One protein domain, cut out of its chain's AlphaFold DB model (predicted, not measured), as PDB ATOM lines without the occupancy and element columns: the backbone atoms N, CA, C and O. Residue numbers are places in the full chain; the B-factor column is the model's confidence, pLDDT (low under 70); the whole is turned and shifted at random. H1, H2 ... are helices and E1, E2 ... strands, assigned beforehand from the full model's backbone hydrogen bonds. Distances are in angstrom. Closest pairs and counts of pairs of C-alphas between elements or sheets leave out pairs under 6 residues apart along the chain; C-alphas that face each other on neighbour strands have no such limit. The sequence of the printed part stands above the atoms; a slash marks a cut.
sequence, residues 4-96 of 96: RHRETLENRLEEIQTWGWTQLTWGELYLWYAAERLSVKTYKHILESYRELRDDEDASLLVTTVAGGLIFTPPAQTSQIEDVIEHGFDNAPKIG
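What this domain is: This is residues 4 to 96 of the 96 residues of an uncharacterized protein of Pseudomonas sp. HMSC065H01 (UniProt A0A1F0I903). A small three-stranded sheet has the long helix H1 packed on it, and a second long helix, H3, packs at a steep tilt on the middle of H1 with its residues 49 to 53. The short helix H2 sits at the end of E1, and beyond the sheet an arm reaches away from this body to the short helix H4. The 93 printed residues include four named helices and three named strands, in the order H1 E1 H2 H3 E2 E3 H4; the sheet, E1 E3 E2, is antiparallel and the class is mixed, helices and strands. The whole is only just loose, close to compact, with a radius of gyration of the C-alphas of 15.2 A, and spans 46 by 31 by 21 A, with the arm adding to the length.

Where its parts are: H1, residues 4 to 19, is 22.6 A long and begins at C-alpha 4, (-23.096, 3.978, 38.184). E1 is residues 22 to 25, 9.9 A, and H2 is residues 26 to 33, 10.7 A. H3, residues 40 to 54, is 21.6 A long. E2, residues 62 to 66, is 13.0 A long, and E3, residues 69 to 73, is 13.5 A long. H4, residues 81 to 87, is 10.0 A long and ends at C-alpha 87, (-46.329, 41.848, 49.480).

How they stand to each other: E3 is the inner strand. E1 and E3 are antiparallel at 164 degrees, with N 24 and O 70 within hydrogen-bond range at 2.8 A. E2 and E3 form a hairpin, antiparallel at 153 degrees, with N 62 and O 73 2.8 A apart. E1, H2 H3, E2 is a split strand-helix-strand unit, two strands running the same way with E3 between them, and its crossover is right-handed. H1 is on the sheet, making two layers, a helix on one face of a sheet; the closest C-alphas of H1 and E1 are those of Ile 16 and Thr 22, 5.5 A. H1 touches H3 with residues 10 to 14 alone, at a steep tilt of 61 degrees, the same way; the closest C-alphas are those of Leu 13 and Tyr 50, 6.1 A. H2 only grazes the sheet, with residues 26 to 31. H3 is only just not on the sheet, with 4 pairs of C-alphas within 10 A. H4 is apart from H1, H2, H3, E1 and E2. Every O i to N i+4 pair is within hydrogen-bond range in H2, H3 and H4, and 10 of 12 in H1.

The domain as a whole: The two C-alphas farthest apart are those of Arg 4 and Glu 86, 46.3 A. The printed part has no cut, and no link is long. The mean pLDDT of the printed part is 94.2; residue 96, the chain's last, is under 70.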
ATOM      1  N   ARG A   4     -22.533   2.990  39.125       95.19
ATOM      2  CA  ARG A   4     -23.096   3.978  38.184       95.19
ATOM      3  C   ARG A   4     -24.350   4.698  38.704       95.19
ATOM      4  O   ARG A   4     -24.582   5.853  38.378       95.19
ATOM      5  N   HIS A   5     -25.187   4.009  39.487       97.06
ATOM      6  CA  HIS A   5     -26.412   4.593  40.038       97.06
ATOM      7  C   HIS A   5     -26.088   5.512  41.219       97.06
ATOM      8  O   HIS A   5     -26.751   6.528  41.380       97.06
ATOM      9  N   ARG A   6     -25.053   5.179  42.006       95.62
ATOM     10  CA  ARG A   6     -24.526   6.059  43.054       95.62
ATOM     11  C   ARG A   6     -23.953   7.338  42.449       95.62
ATOM     12  O   ARG A   6     -24.384   8.404  42.846       95.62
ATOM     13  N   GLU A   7     -23.102   7.226  41.433       96.62
ATOM     14  CA  GLU A   7     -22.535   8.395  40.737       96.62
ATOM     15  C   GLU A   7     -23.638   9.284  40.138       96.62
ATOM     16  O   GLU A   7     -23.583  10.505  40.209       96.62
ATOM     17  N   THR A   8     -24.694   8.678  39.586       97.19
ATOM     18  CA  THR A   8     -25.836   9.446  39.062       97.19
ATOM     19  C   THR A   8     -26.623  10.134  40.182       97.19
ATOM     20  O   THR A   8     -27.020  11.283  40.014       97.19
ATOM     21  N   LEU A   9     -26.845   9.463  41.319       97.81
ATOM     22  CA  LEU A   9     -27.466  10.080  42.496       97.81
ATOM     23  C   LEU A   9     -26.629  11.259  42.998       97.81
ATOM     24  O   LEU A   9     -27.192  12.308  43.285       97.81
ATOM     25  N   GLU A  10     -25.311  11.096  43.083       97.31
ATOM     26  CA  GLU A  10     -24.396  12.148  43.524       97.31
ATOM     27  C   GLU A  10     -24.485  13.370  42.600       97.31
ATOM     28  O   GLU A  10     -24.762  14.466  43.079       97.31
ATOM     29  N   ASN A  11     -24.439  13.168  41.278       97.50
ATOM     30  CA  ASN A  11     -24.634  14.245  40.301       97.50
ATOM     31  C   ASN A  11     -25.983  14.969  40.475       97.50
ATOM     32  O   ASN A  11     -26.051  16.189  40.360       97.50
ATOM     33  N   ARG A  12     -27.074  14.241  40.769       97.75
ATOM     34  CA  ARG A  12     -28.375  14.871  41.069       97.75
ATOM     35  C   ARG A  12     -28.326  15.696  42.346       97.75
ATOM     36  O   ARG A  12     -28.906  16.768  42.408       97.75
ATOM     37  N   LEU A  13     -27.655  15.216  43.383       97.81
ATOM     38  CA  LEU A  13     -27.542  15.953  44.638       97.81
ATOM     39  C   LEU A  13     -26.656  17.200  44.494       97.81
ATOM     40  O   LEU A  13     -26.935  18.212  45.132       97.81
ATOM     41  N   GLU A  14     -25.654  17.183  43.614       96.88
ATOM     42  CA  GLU A  14     -24.858  18.367  43.256       96.88
ATOM     43  C   GLU A  14     -25.682  19.451  42.536       96.88
ATOM     44  O   GLU A  14     -25.432  20.646  42.725       96.88
ATOM     45  N   GLU A  15     -26.723  19.075  41.778       97.62
ATOM     46  CA  GLU A  15     -27.667  20.038  41.184       97.62
ATOM     47  C   GLU A  15     -28.284  20.952  42.254       97.62
ATOM     48  O   GLU A  15     -28.528  22.125  41.979       97.62
ATOM     49  N   ILE A  16     -28.449  20.475  43.494       96.62
ATOM     50  CA  ILE A  16     -28.964  21.285  44.606       96.62
ATOM     51  C   ILE A  16     -28.047  22.475  44.905       96.62
ATOM     52  O   ILE A  16     -28.533  23.565  45.198       96.62
ATOM     53  N   GLN A  17     -26.727  22.306  44.810       91.50
ATOM     54  CA  GLN A  17     -25.781  23.406  45.030       91.50
ATOM     55  C   GLN A  17     -25.808  24.422  43.886       91.50
ATOM     56  O   GLN A  17     -25.594  25.611  44.109       91.50
ATOM     57  N   THR A  18     -26.084  23.953  42.670       92.88
ATOM     58  CA  THR A  18     -26.052  24.784  41.462       92.88
ATOM     59  C   THR A  18     -27.369  25.535  41.252       92.88
ATOM     60  O   THR A  18     -27.368  26.710  40.893       92.88
ATOM     61  N   TRP A  19     -28.499  24.868  41.493       94.75
ATOM     62  CA  TRP A  19     -29.842  25.348  41.151       94.75
ATOM     63  C   TRP A  19     -30.755  25.557  42.362       94.75
ATOM     64  O   TRP A  19     -31.859  26.074  42.211       94.75
ATOM     65  N   GLY A  20     -30.329  25.146  43.558       93.94
ATOM     66  CA  GLY A  20     -31.134  25.202  44.781       93.94
ATOM     67  C   GLY A  20     -32.124  24.044  44.941       93.94
ATOM     68  O   GLY A  20     -32.810  23.975  45.961       93.94
ATOM     69  N   TRP A  21     -32.214  23.127  43.972       96.31
ATOM     70  CA  TRP A  21     -33.096  21.962  44.022       96.31
ATOM     71  C   TRP A  21     -32.642  20.852  43.065       96.31
ATOM     72  O   TRP A  21     -31.863  21.086  42.144       96.31
ATOM     73  N   THR A  22     -33.175  19.647  43.260       98.00
ATOM     74  CA  THR A  22     -33.138  18.559  42.269       98.00
ATOM     75  C   THR A  22     -34.423  17.738  42.340       98.00
ATOM     76  O   THR A  22     -35.100  17.713  43.373       98.00
ATOM     77  N   GLN A  23     -34.768  17.051  41.253       97.94
ATOM     78  CA  GLN A  23     -35.854  16.078  41.229       97.94
ATOM     79  C   GLN A  23     -35.294  14.674  41.013       97.94
ATOM     80  O   GLN A  23     -34.598  14.416  40.035       97.94
ATOM     81  N   LEU A  24     -35.691  13.747  41.884       98.06
ATOM     82  CA  LEU A  24     -35.488  12.316  41.695       98.06
ATOM     83  C   LEU A  24     -36.816  11.678  41.304       98.06
ATOM     84  O   LEU A  24     -37.781  11.689  42.073       98.06
ATOM     85  N   THR A  25     -36.887  11.123  40.102       98.06
ATOM     86  CA  THR A  25     -38.100  10.472  39.608       98.06
ATOM     87  C   THR A  25     -38.340   9.129  40.295       98.06
ATOM     88  O   THR A  25     -37.413   8.475  40.779       98.06
ATOM     89  N   TRP A  26     -39.589   8.654  40.297       96.94
ATOM     90  CA  TRP A  26     -39.891   7.311  40.806       96.94
ATOM     91  C   TRP A  26     -39.088   6.227  40.078       96.94
ATOM     92  O   TRP A  26     -38.531   5.342  40.724       96.94
ATOM     93  N   GLY A  27     -38.991   6.320  38.748       96.50
ATOM     94  CA  GLY A  27     -38.238   5.368  37.930       96.50
ATOM     95  C   GLY A  27     -36.766   5.298  38.328       96.50
ATOM     96  O   GLY A  27     -36.245   4.202  38.520       96.50
ATOM     97  N   GLU A  28     -36.123   6.450  38.532       97.25
ATOM     98  CA  GLU A  28     -34.752   6.532  39.047       97.25
ATOM     99  C   GLU A  28     -34.635   5.880  40.428       97.25
ATOM    100  O   GLU A  28     -33.813   4.986  40.616       97.25
ATOM    101  N   LEU A  29     -35.494   6.246  41.382       97.19
ATOM    102  CA  LEU A  29     -35.435   5.724  42.751       97.19
ATOM    103  C   LEU A  29     -35.598   4.198  42.800       97.19
ATOM    104  O   LEU A  29     -34.789   3.507  43.425       97.19
ATOM    105  N   TYR A  30     -36.607   3.654  42.120       96.56
ATOM    106  CA  TYR A  30     -36.846   2.211  42.089       96.56
ATOM    107  C   TYR A  30     -35.726   1.458  41.359       96.56
ATOM    108  O   TYR A  30     -35.269   0.419  41.842       96.56
ATOM    109  N   LEU A  31     -35.217   2.010  40.253       96.25
ATOM    110  CA  LEU A  31     -34.104   1.431  39.498       96.25
ATOM    111  C   LEU A  31     -32.794   1.436  40.297       96.25
ATOM    112  O   LEU A  31     -32.068   0.440  40.327       96.25
ATOM    113  N   TRP A  32     -32.458   2.555  40.937       97.12
ATOM    114  CA  TRP A  32     -31.172   2.732  41.610       97.12
ATOM    115  C   TRP A  32     -31.058   1.899  42.877       97.12
ATOM    116  O   TRP A  32     -30.016   1.275  43.125       97.12
ATOM    117  N   TYR A  33     -32.140   1.862  43.653       95.75
ATOM    118  CA  TYR A  33     -32.207   1.101  44.892       95.75
ATOM    119  C   TYR A  33     -32.602  -0.363  44.684       95.75
ATOM    120  O   TYR A  33     -32.494  -1.128  45.640       95.75
ATOM    121  N   ALA A  34     -32.985  -0.758  43.460       93.62
ATOM    122  CA  ALA A  34     -33.460  -2.104  43.130       93.62
ATOM    123  C   ALA A  34     -34.523  -2.585  44.136       93.62
ATOM    124  O   ALA A  34     -34.433  -3.677  44.693       93.62
ATOM    125  N   ALA A  35     -35.481  -1.705  44.428       89.00
ATOM    126  CA  ALA A  35     -36.473  -1.900  45.474       89.00
ATOM    127  C   ALA A  35     -37.866  -2.086  44.866       89.00
ATOM    128  O   ALA A  35     -38.196  -1.447  43.876       89.00
ATOM    129  N   GLU A  36     -38.707  -2.903  45.495       86.56
ATOM    130  CA  GLU A  36     -40.142  -2.981  45.168       86.56
ATOM    131  C   GLU A  36     -40.941  -1.886  45.894       86.56
ATOM    132  O   GLU A  36     -41.973  -1.412  45.423       86.56
ATOM    133  N   ARG A  37     -40.431  -1.437  47.047       91.00
ATOM    134  CA  ARG A  37     -40.972  -0.335  47.843       91.00
ATOM    135  C   ARG A  37     -39.829   0.447  48.479       91.00
ATOM    136  O   ARG A  37     -38.926  -0.149  49.066       91.00
ATOM    137  N   LEU A  38     -39.880   1.776  48.398       93.94
ATOM    138  CA  LEU A  38     -38.889   2.627  49.057       93.94
ATOM    139  C   LEU A  38     -39.063   2.544  50.575       93.94
ATOM    140  O   LEU A  38     -40.173   2.652  51.102       93.94
ATOM    141  N   SER A  39     -37.955   2.318  51.275       94.19
ATOM    142  CA  SER A  39     -37.926   2.187  52.732       94.19
ATOM    143  C   SER A  39     -37.303   3.425  53.367       94.19
ATOM    144  O   SER A  39     -36.607   4.186  52.699       94.19
ATOM    145  N   VAL A  40     -37.457   3.591  54.683       96.06
ATOM    146  CA  VAL A  40     -36.781   4.658  55.449       96.06
ATOM    147  C   VAL A  40     -35.267   4.679  55.188       96.06
ATOM    148  O   VAL A  40     -34.663   5.745  55.125       96.06
ATOM    149  N   LYS A  41     -34.650   3.509  54.964       95.44
ATOM    150  CA  LYS A  41     -33.219   3.386  54.655       95.44
ATOM    151  C   LYS A  41     -32.831   4.085  53.347       95.44
ATOM    152  O   LYS A  41     -31.732   4.617  53.263       95.44
ATOM    153  N   THR A  42     -33.720   4.106  52.355       95.88
ATOM    154  CA  THR A  42     -33.503   4.822  51.090       95.88
ATOM    155  C   THR A  42     -33.318   6.313  51.350       95.88
ATOM    156  O   THR A  42     -32.323   6.886  50.926       95.88
ATOM    157  N   TYR A  43     -34.236   6.923  52.099       96.81
ATOM    158  CA  TYR A  43     -34.192   8.355  52.401       96.81
ATOM    159  C   TYR A  43     -32.999   8.730  53.284       96.81
ATOM    160  O   TYR A  43     -32.369   9.754  53.043       96.81
ATOM    161  N   LYS A  44     -32.644   7.875  54.255       97.50
ATOM    162  CA  LYS A  44     -31.429   8.055  55.067       97.50
ATOM    163  C   LYS A  44     -30.169   8.075  54.206       97.50
ATOM    164  O   LYS A  44     -29.395   9.010  54.318       97.50
ATOM    165  N   HIS A  45     -30.028   7.111  53.294       97.19
ATOM    166  CA  HIS A  45     -28.877   7.057  52.394       97.19
ATOM    167  C   HIS A  45     -28.805   8.281  51.469       97.19
ATOM    168  O   HIS A  45     -27.719   8.790  51.241       97.19
ATOM    169  N   ILE A  46     -29.940   8.791  50.968       97.94
ATOM    170  CA  ILE A  46     -29.957  10.033  50.169       97.94
ATOM    171  C   ILE A  46     -29.430  11.220  50.989       97.94
ATOM    172  O   ILE A  46     -28.591  11.969  50.496       97.94
ATOM    173  N   LEU A  47     -29.901  11.384  52.230       98.12
ATOM    174  CA  LEU A  47     -29.444  12.463  53.109       98.12
ATOM    175  C   LEU A  47     -27.957  12.319  53.467       98.12
ATOM    176  O   LEU A  47     -27.233  13.305  53.423       98.12
ATOM    177  N   GLU A  48     -27.504  11.106  53.784       97.94
ATOM    178  CA  GLU A  48     -26.092  10.797  54.047       97.94
ATOM    179  C   GLU A  48     -25.221  11.148  52.832       97.94
ATOM    180  O   GLU A  48     -24.262  11.895  52.975       97.94
ATOM    181  N   SER A  49     -25.603  10.726  51.619       97.50
ATOM    182  CA  SER A  49     -24.874  11.084  50.392       97.50
ATOM    183  C   SER A  49     -24.825  12.597  50.156       97.50
ATOM    184  O   SER A  49     -23.807  13.119  49.714       97.50
ATOM    185  N   TYR A  50     -25.901  13.324  50.465       97.75
ATOM    186  CA  TYR A  50     -25.908  14.784  50.352       97.75
ATOM    187  C   TYR A  50     -24.961  15.456  51.355       97.75
ATOM    188  O   TYR A  50     -24.268  16.406  50.995       97.75
ATOM    189  N   ARG A  51     -24.910  14.960  52.596       97.69
ATOM    190  CA  ARG A  51     -23.993  15.446  53.641       97.69
ATOM    191  C   ARG A  51     -22.537  15.167  53.291       97.69
ATOM    192  O   ARG A  51     -21.719  16.077  53.374       97.69
ATOM    193  N   GLU A  52     -22.249  13.957  52.810       96.88
ATOM    194  CA  GLU A  52     -20.924  13.564  52.311       96.88
ATOM    195  C   GLU A  52     -20.457  14.497  51.178       96.88
ATOM    196  O   GLU A  52     -19.342  15.006  51.226       96.88
ATOM    197  N   LEU A  53     -21.319  14.792  50.196       95.62
ATOM    198  CA  LEU A  53     -20.995  15.702  49.084       95.62
ATOM    199  C   LEU A  53     -20.747  17.150  49.520       95.62
ATOM    200  O   LEU A  53     -20.064  17.900  48.822       95.62
ATOM    201  N   ARG A  54     -21.344  17.572  50.636       94.25
ATOM    202  CA  ARG A  54     -21.191  18.929  51.172       94.25
ATOM    203  C   ARG A  54     -20.052  19.071  52.168       94.25
ATOM    204  O   ARG A  54     -19.751  20.208  52.519       94.25
ATOM    205  N   ASP A  55     -19.466  17.959  52.611       96.12
ATOM    206  CA  ASP A  55     -18.575  17.925  53.774       96.12
ATOM    207  C   ASP A  55     -19.224  18.618  54.996       96.12
ATOM    208  O   ASP A  55     -18.617  19.433  55.687       96.12
ATOM    209  N   ASP A  56     -20.523  18.352  55.205       95.88
ATOM    210  CA  ASP A  56     -21.366  19.015  56.208       95.88
ATOM    211  C   ASP A  56     -22.413  18.038  56.770       95.88
ATOM    212  O   ASP A  56     -23.442  17.764  56.147       95.88
ATOM    213  N   GLU A  57     -22.155  17.521  57.972       95.44
ATOM    214  CA  GLU A  57     -23.018  16.563  58.681       95.44
ATOM    215  C   GLU A  57     -24.358  17.160  59.143       95.44
ATOM    216  O   GLU A  57     -25.339  16.431  59.331       95.44
ATOM    217  N   ASP A  58     -24.427  18.483  59.296       95.69
ATOM    218  CA  ASP A  58     -25.634  19.191  59.722       95.69
ATOM    219  C   ASP A  58     -26.498  19.625  58.528       95.69
ATOM    220  O   ASP A  58     -27.644  20.062  58.705       95.69
ATOM    221  N   ALA A  59     -26.005  19.429  57.297       95.06
ATOM    222  CA  ALA A  59     -26.770  19.700  56.094       95.06
ATOM    223  C   ALA A  59     -28.106  18.943  56.121       95.06
ATOM    224  O   ALA A  59     -28.215  17.760  56.477       95.06
ATOM    225  N   SER A  60     -29.155  19.658  55.738       94.88
ATOM    226  CA  SER A  60     -30.529  19.173  55.749       94.88
ATOM    227  C   SER A  60     -31.171  19.354  54.381       94.88
ATOM    228  O   SER A  60     -30.745  20.180  53.570       94.88
ATOM    229  N   LEU A  61     -32.195  18.542  54.130       95.31
ATOM    230  CA  LEU A  61     -33.011  18.588  52.929       95.31
ATOM    231  C   LEU A  61     -34.483  18.596  53.320       95.31
ATOM    232  O   LEU A  61     -34.911  17.824  54.180       95.31
ATOM    233  N   LEU A  62     -35.255  19.433  52.639       94.62
ATOM    234  CA  LEU A  62     -36.696  19.287  52.534       94.62
ATOM    235  C   LEU A  62     -37.008  18.356  51.367       94.62
ATOM    236  O   LEU A  62     -36.294  18.329  50.362       94.62
ATOM    237  N   VAL A  63     -38.080  17.582  51.513       95.31
ATOM    238  CA  VAL A  63     -38.567  16.678  50.474       95.31
ATOM    239  C   VAL A  63     -40.038  16.951  50.200       95.31
ATOM    240  O   VAL A  63     -40.883  16.830  51.085       95.31
ATOM    241  N   THR A  64     -40.346  17.271  48.948       94.44
ATOM    242  CA  THR A  64     -41.714  17.466  48.467       94.44
ATOM    243  C   THR A  64     -42.065  16.331  47.520       94.44
ATOM    244  O   THR A  64     -41.373  16.087  46.532       94.44
ATOM    245  N   THR A  65     -43.150  15.615  47.816       96.12
ATOM    246  CA  THR A  65     -43.633  14.543  46.938       96.12
ATOM    247  C   THR A  65     -44.484  15.132  45.821       96.12
ATOM    248  O   THR A  65     -45.423  15.878  46.081       96.12
ATOM    249  N   VAL A  66     -44.181  14.757  44.582       96.44
ATOM    250  CA  VAL A  66     -44.932  15.145  43.382       96.44
ATOM    251  C   VAL A  66     -45.289  13.902  42.566       96.44
ATOM    252  O   VAL A  66     -44.739  12.822  42.778       96.44
ATOM    253  N   ALA A  67     -46.195  14.028  41.593       95.62
ATOM    254  CA  ALA A  67     -46.632  12.885  40.782       95.62
ATOM    255  C   ALA A  67     -45.459  12.143  40.106       95.62
ATOM    256  O   ALA A  67     -45.458  10.916  40.037       95.62
ATOM    257  N   GLY A  68     -44.439  12.880  39.655       95.81
ATOM    258  CA  GLY A  68     -43.272  12.319  38.970       95.81
ATOM    259  C   GLY A  68     -42.164  11.778  39.878       95.81
ATOM    260  O   GLY A  68     -41.236  11.160  39.360       95.81
ATOM    261  N   GLY A  69     -42.215  12.003  41.195       97.25
ATOM    262  CA  GLY A  69     -41.134  11.625  42.105       97.25
ATOM    263  C   GLY A  69     -41.043  12.507  43.342       97.25
ATOM    264  O   GLY A  69     -42.048  12.877  43.948       97.25
ATOM    265  N   LEU A  70     -39.814  12.854  43.701       97.75
ATOM    266  CA  LEU A  70     -39.481  13.669  44.859       97.75
ATOM    267  C   LEU A  70     -38.655  14.870  44.414       97.75
ATOM    268  O   LEU A  70     -37.704  14.711  43.652       97.75
ATOM    269  N   ILE A  71     -39.000  16.048  44.916       97.50
ATOM    270  CA  ILE A  71     -38.179  17.252  44.799       97.50
ATOM    271  C   ILE A  71     -37.444  17.432  46.121       97.50
ATOM    272  O   ILE A  71     -38.074  17.413  47.180       97.50
ATOM    273  N   PHE A  72     -36.127  17.601  46.049       97.00
ATOM    274  CA  PHE A  72     -35.275  17.896  47.193       97.00
ATOM    275  C   PHE A  72     -34.745  19.318  47.093       97.00
ATOM    276  O   PHE A  72     -34.252  19.725  46.040       97.00
ATOM    277  N   THR A  73     -34.816  20.052  48.198       95.62
ATOM    278  CA  THR A  73     -34.262  21.404  48.335       95.62
ATOM    279  C   THR A  73     -33.552  21.523  49.682       95.62
ATOM    280  O   THR A  73     -33.895  20.791  50.613       95.62
ATOM    281  N   PRO A  74     -32.611  22.460  49.868       93.19
ATOM    282  CA  PRO A  74     -32.230  22.894  51.204       93.19
ATOM    283  C   PRO A  74     -33.456  23.499  51.910       93.19
ATOM    284  O   PRO A  74     -34.409  23.915  51.235       93.19
ATOM    285  N   PRO A  75     -33.460  23.591  53.247       89.06
ATOM    286  CA  PRO A  75     -34.457  24.384  53.947       89.06
ATOM    287  C   PRO A  75     -34.442  25.823  53.432       89.06
ATOM    288  O   PRO A  75     -33.423  26.510  53.493       89.06
ATOM    289  N   ALA A  76     -35.580  26.264  52.912       80.62
ATOM    290  CA  ALA A  76     -35.768  27.599  52.373       80.62
ATOM    291  C   ALA A  76     -37.043  28.211  52.945       80.62
ATOM    292  O   ALA A  76     -37.958  27.515  53.388       80.62
ATOM    293  N   GLN A  77     -37.098  29.536  52.925       77.38
ATOM    294  CA  GLN A  77     -38.305  30.267  53.268       77.38
ATOM    295  C   GLN A  77     -39.235  30.200  52.063       77.38
ATOM    296  O   GLN A  77     -38.931  30.749  51.009       77.38
ATOM    297  N   THR A  78     -40.327  29.460  52.212       82.75
ATOM    298  CA  THR A  78     -41.329  29.277  51.160       82.75
ATOM    299  C   THR A  78     -42.500  30.206  51.442       82.75
ATOM    300  O   THR A  78     -42.794  30.450  52.603       82.75
ATOM    301  N   SER A  79     -43.180  30.706  50.417       90.12
ATOM    302  CA  SER A  79     -44.369  31.564  50.524       90.12
ATOM    303  C   SER A  79     -45.371  31.172  49.440       90.12
ATOM    304  O   SER A  79     -44.965  30.580  48.435       90.12
ATOM    305  N   GLN A  80     -46.662  31.484  49.614       91.88
ATOM    306  CA  GLN A  80     -47.607  31.343  48.502       91.88
ATOM    307  C   GLN A  80     -47.248  32.352  47.409       91.88
ATOM    308  O   GLN A  80     -46.726  33.432  47.695       91.88
ATOM    309  N   ILE A  81     -47.533  32.024  46.149       93.94
ATOM    310  CA  ILE A  81     -47.242  32.955  45.054       93.94
ATOM    311  C   ILE A  81     -48.149  34.188  45.127       93.94
ATOM    312  O   ILE A  81     -47.702  35.289  44.824       93.94
ATOM    313  N   GLU A  82     -49.387  34.025  45.592       96.19
ATOM    314  CA  GLU A  82     -50.344  35.107  45.829       96.19
ATOM    315  C   GLU A  82     -49.796  36.116  46.845       96.19
ATOM    316  O   GLU A  82     -49.808  37.318  46.592       96.19
ATOM    317  N   ASP A  83     -49.214  35.619  47.936       95.44
ATOM    318  CA  ASP A  83     -48.592  36.439  48.974       95.44
ATOM    319  C   ASP A  83     -47.367  37.207  48.453       95.44
ATOM    320  O   ASP A  83     -47.144  38.368  48.797       95.44
ATOM    321  N   VAL A  84     -46.561  36.569  47.597       94.44
ATOM    322  CA  VAL A  84     -45.413  37.216  46.942       94.44
ATOM    323  C   VAL A  84     -45.878  38.298  45.968       94.44
ATOM    324  O   VAL A  84     -45.246  39.350  45.885       94.44
ATOM    325  N   ILE A  85     -46.978  38.064  45.248       96.50
ATOM    326  CA  ILE A  85     -47.586  39.060  44.358       96.50
ATOM    327  C   ILE A  85     -48.094  40.260  45.166       96.50
ATOM    328  O   ILE A  85     -47.917  41.397  44.730       96.50
ATOM    329  N   GLU A  86     -48.701  40.027  46.330       97.25
ATOM    330  CA  GLU A  86     -49.292  41.085  47.153       97.25
ATOM    331  C   GLU A  86     -48.248  41.898  47.934       97.25
ATOM    332  O   GLU A  86     -48.333  43.126  48.003       97.25
ATOM    333  N   HIS A  87     -47.247  41.234  48.513       94.94
ATOM    334  CA  HIS A  87     -46.329  41.848  49.480       94.94
ATOM    335  C   HIS A  87     -44.889  42.001  48.965       94.94
ATOM    336  O   HIS A  87     -44.065  42.674  49.594       94.94
ATOM    337  N   GLY A  88     -44.579  41.416  47.807       91.56
ATOM    338  CA  GLY A  88     -43.213  41.254  47.321       91.56
ATOM    339  C   GLY A  88     -42.485  40.111  48.033       91.56
ATOM    340  O   GLY A  88     -42.812  39.746  49.160       91.56
ATOM    341  N   PHE A  89     -41.467  39.551  47.375       87.06
ATOM    342  CA  PHE A  89     -40.751  38.362  47.858       87.06
ATOM    343  C   PHE A  89     -40.199  38.520  49.282       87.06
ATOM    344  O   PHE A  89     -40.407  37.645  50.117       87.06
ATOM    345  N   ASP A  90     -39.564  39.654  49.585       89.00
ATOM    346  CA  ASP A  90     -38.905  39.869  50.880       89.00
ATOM    347  C   ASP A  90     -39.886  39.989  52.061       89.00
ATOM    348  O   ASP A  90     -39.499  39.753  53.207       89.00
ATOM    349  N   ASN A  91     -41.152  40.340  51.796       92.00
ATOM    350  CA  ASN A  91     -42.167  40.572  52.831       92.00
ATOM    351  C   ASN A  91     -43.302  39.539  52.817       92.00
ATOM    352  O   ASN A  91     -44.201  39.625  53.655       92.00
ATOM    353  N   ALA A  92     -43.287  38.584  51.886       91.94
ATOM    354  CA  ALA A  92     -44.314  37.559  51.802       91.94
ATOM    355  C   ALA A  92     -44.319  36.688  53.077       91.94
ATOM    356  O   ALA A  92     -43.252  36.249  53.532       91.94
ATOM    357  N   PRO A  93     -45.493  36.406  53.677       89.69
ATOM    358  CA  PRO A  93     -45.601  35.460  54.777       89.69
ATOM    359  C   PRO A  93     -45.031  34.095  54.397       89.69
ATOM    360  O   PRO A  93     -45.194  33.614  53.276       89.69
ATOM    361  N   LYS A  94     -44.334  33.467  55.343       85.62
ATOM    362  CA  LYS A  94     -43.646  32.195  55.109       85.62
ATOM    363  C   LYS A  94     -44.542  31.022  55.484       85.62
ATOM    364  O   LYS A  94     -45.187  31.040  56.529       85.62
ATOM    365  N   ILE A  95     -44.519  29.991  54.654       80.75
ATOM    366  CA  ILE A  95     -45.086  28.672  54.898       80.75
ATOM    367  C   ILE A  95     -43.976  27.816  55.513       80.75
ATOM    368  O   ILE A  95     -42.865  27.768  54.981       80.75
ATOM    369  N   GLY A  96     -44.274  27.206  56.661       62.75
ATOM    370  CA  GLY A  96     -43.378  26.284  57.365       62.75
ATOM    371  C   GLY A  96     -43.396  24.887  56.771       62.75
ATOM    372  O   GLY A  96     -44.507  24.416  56.439       62.75
TER     373      GLY A  96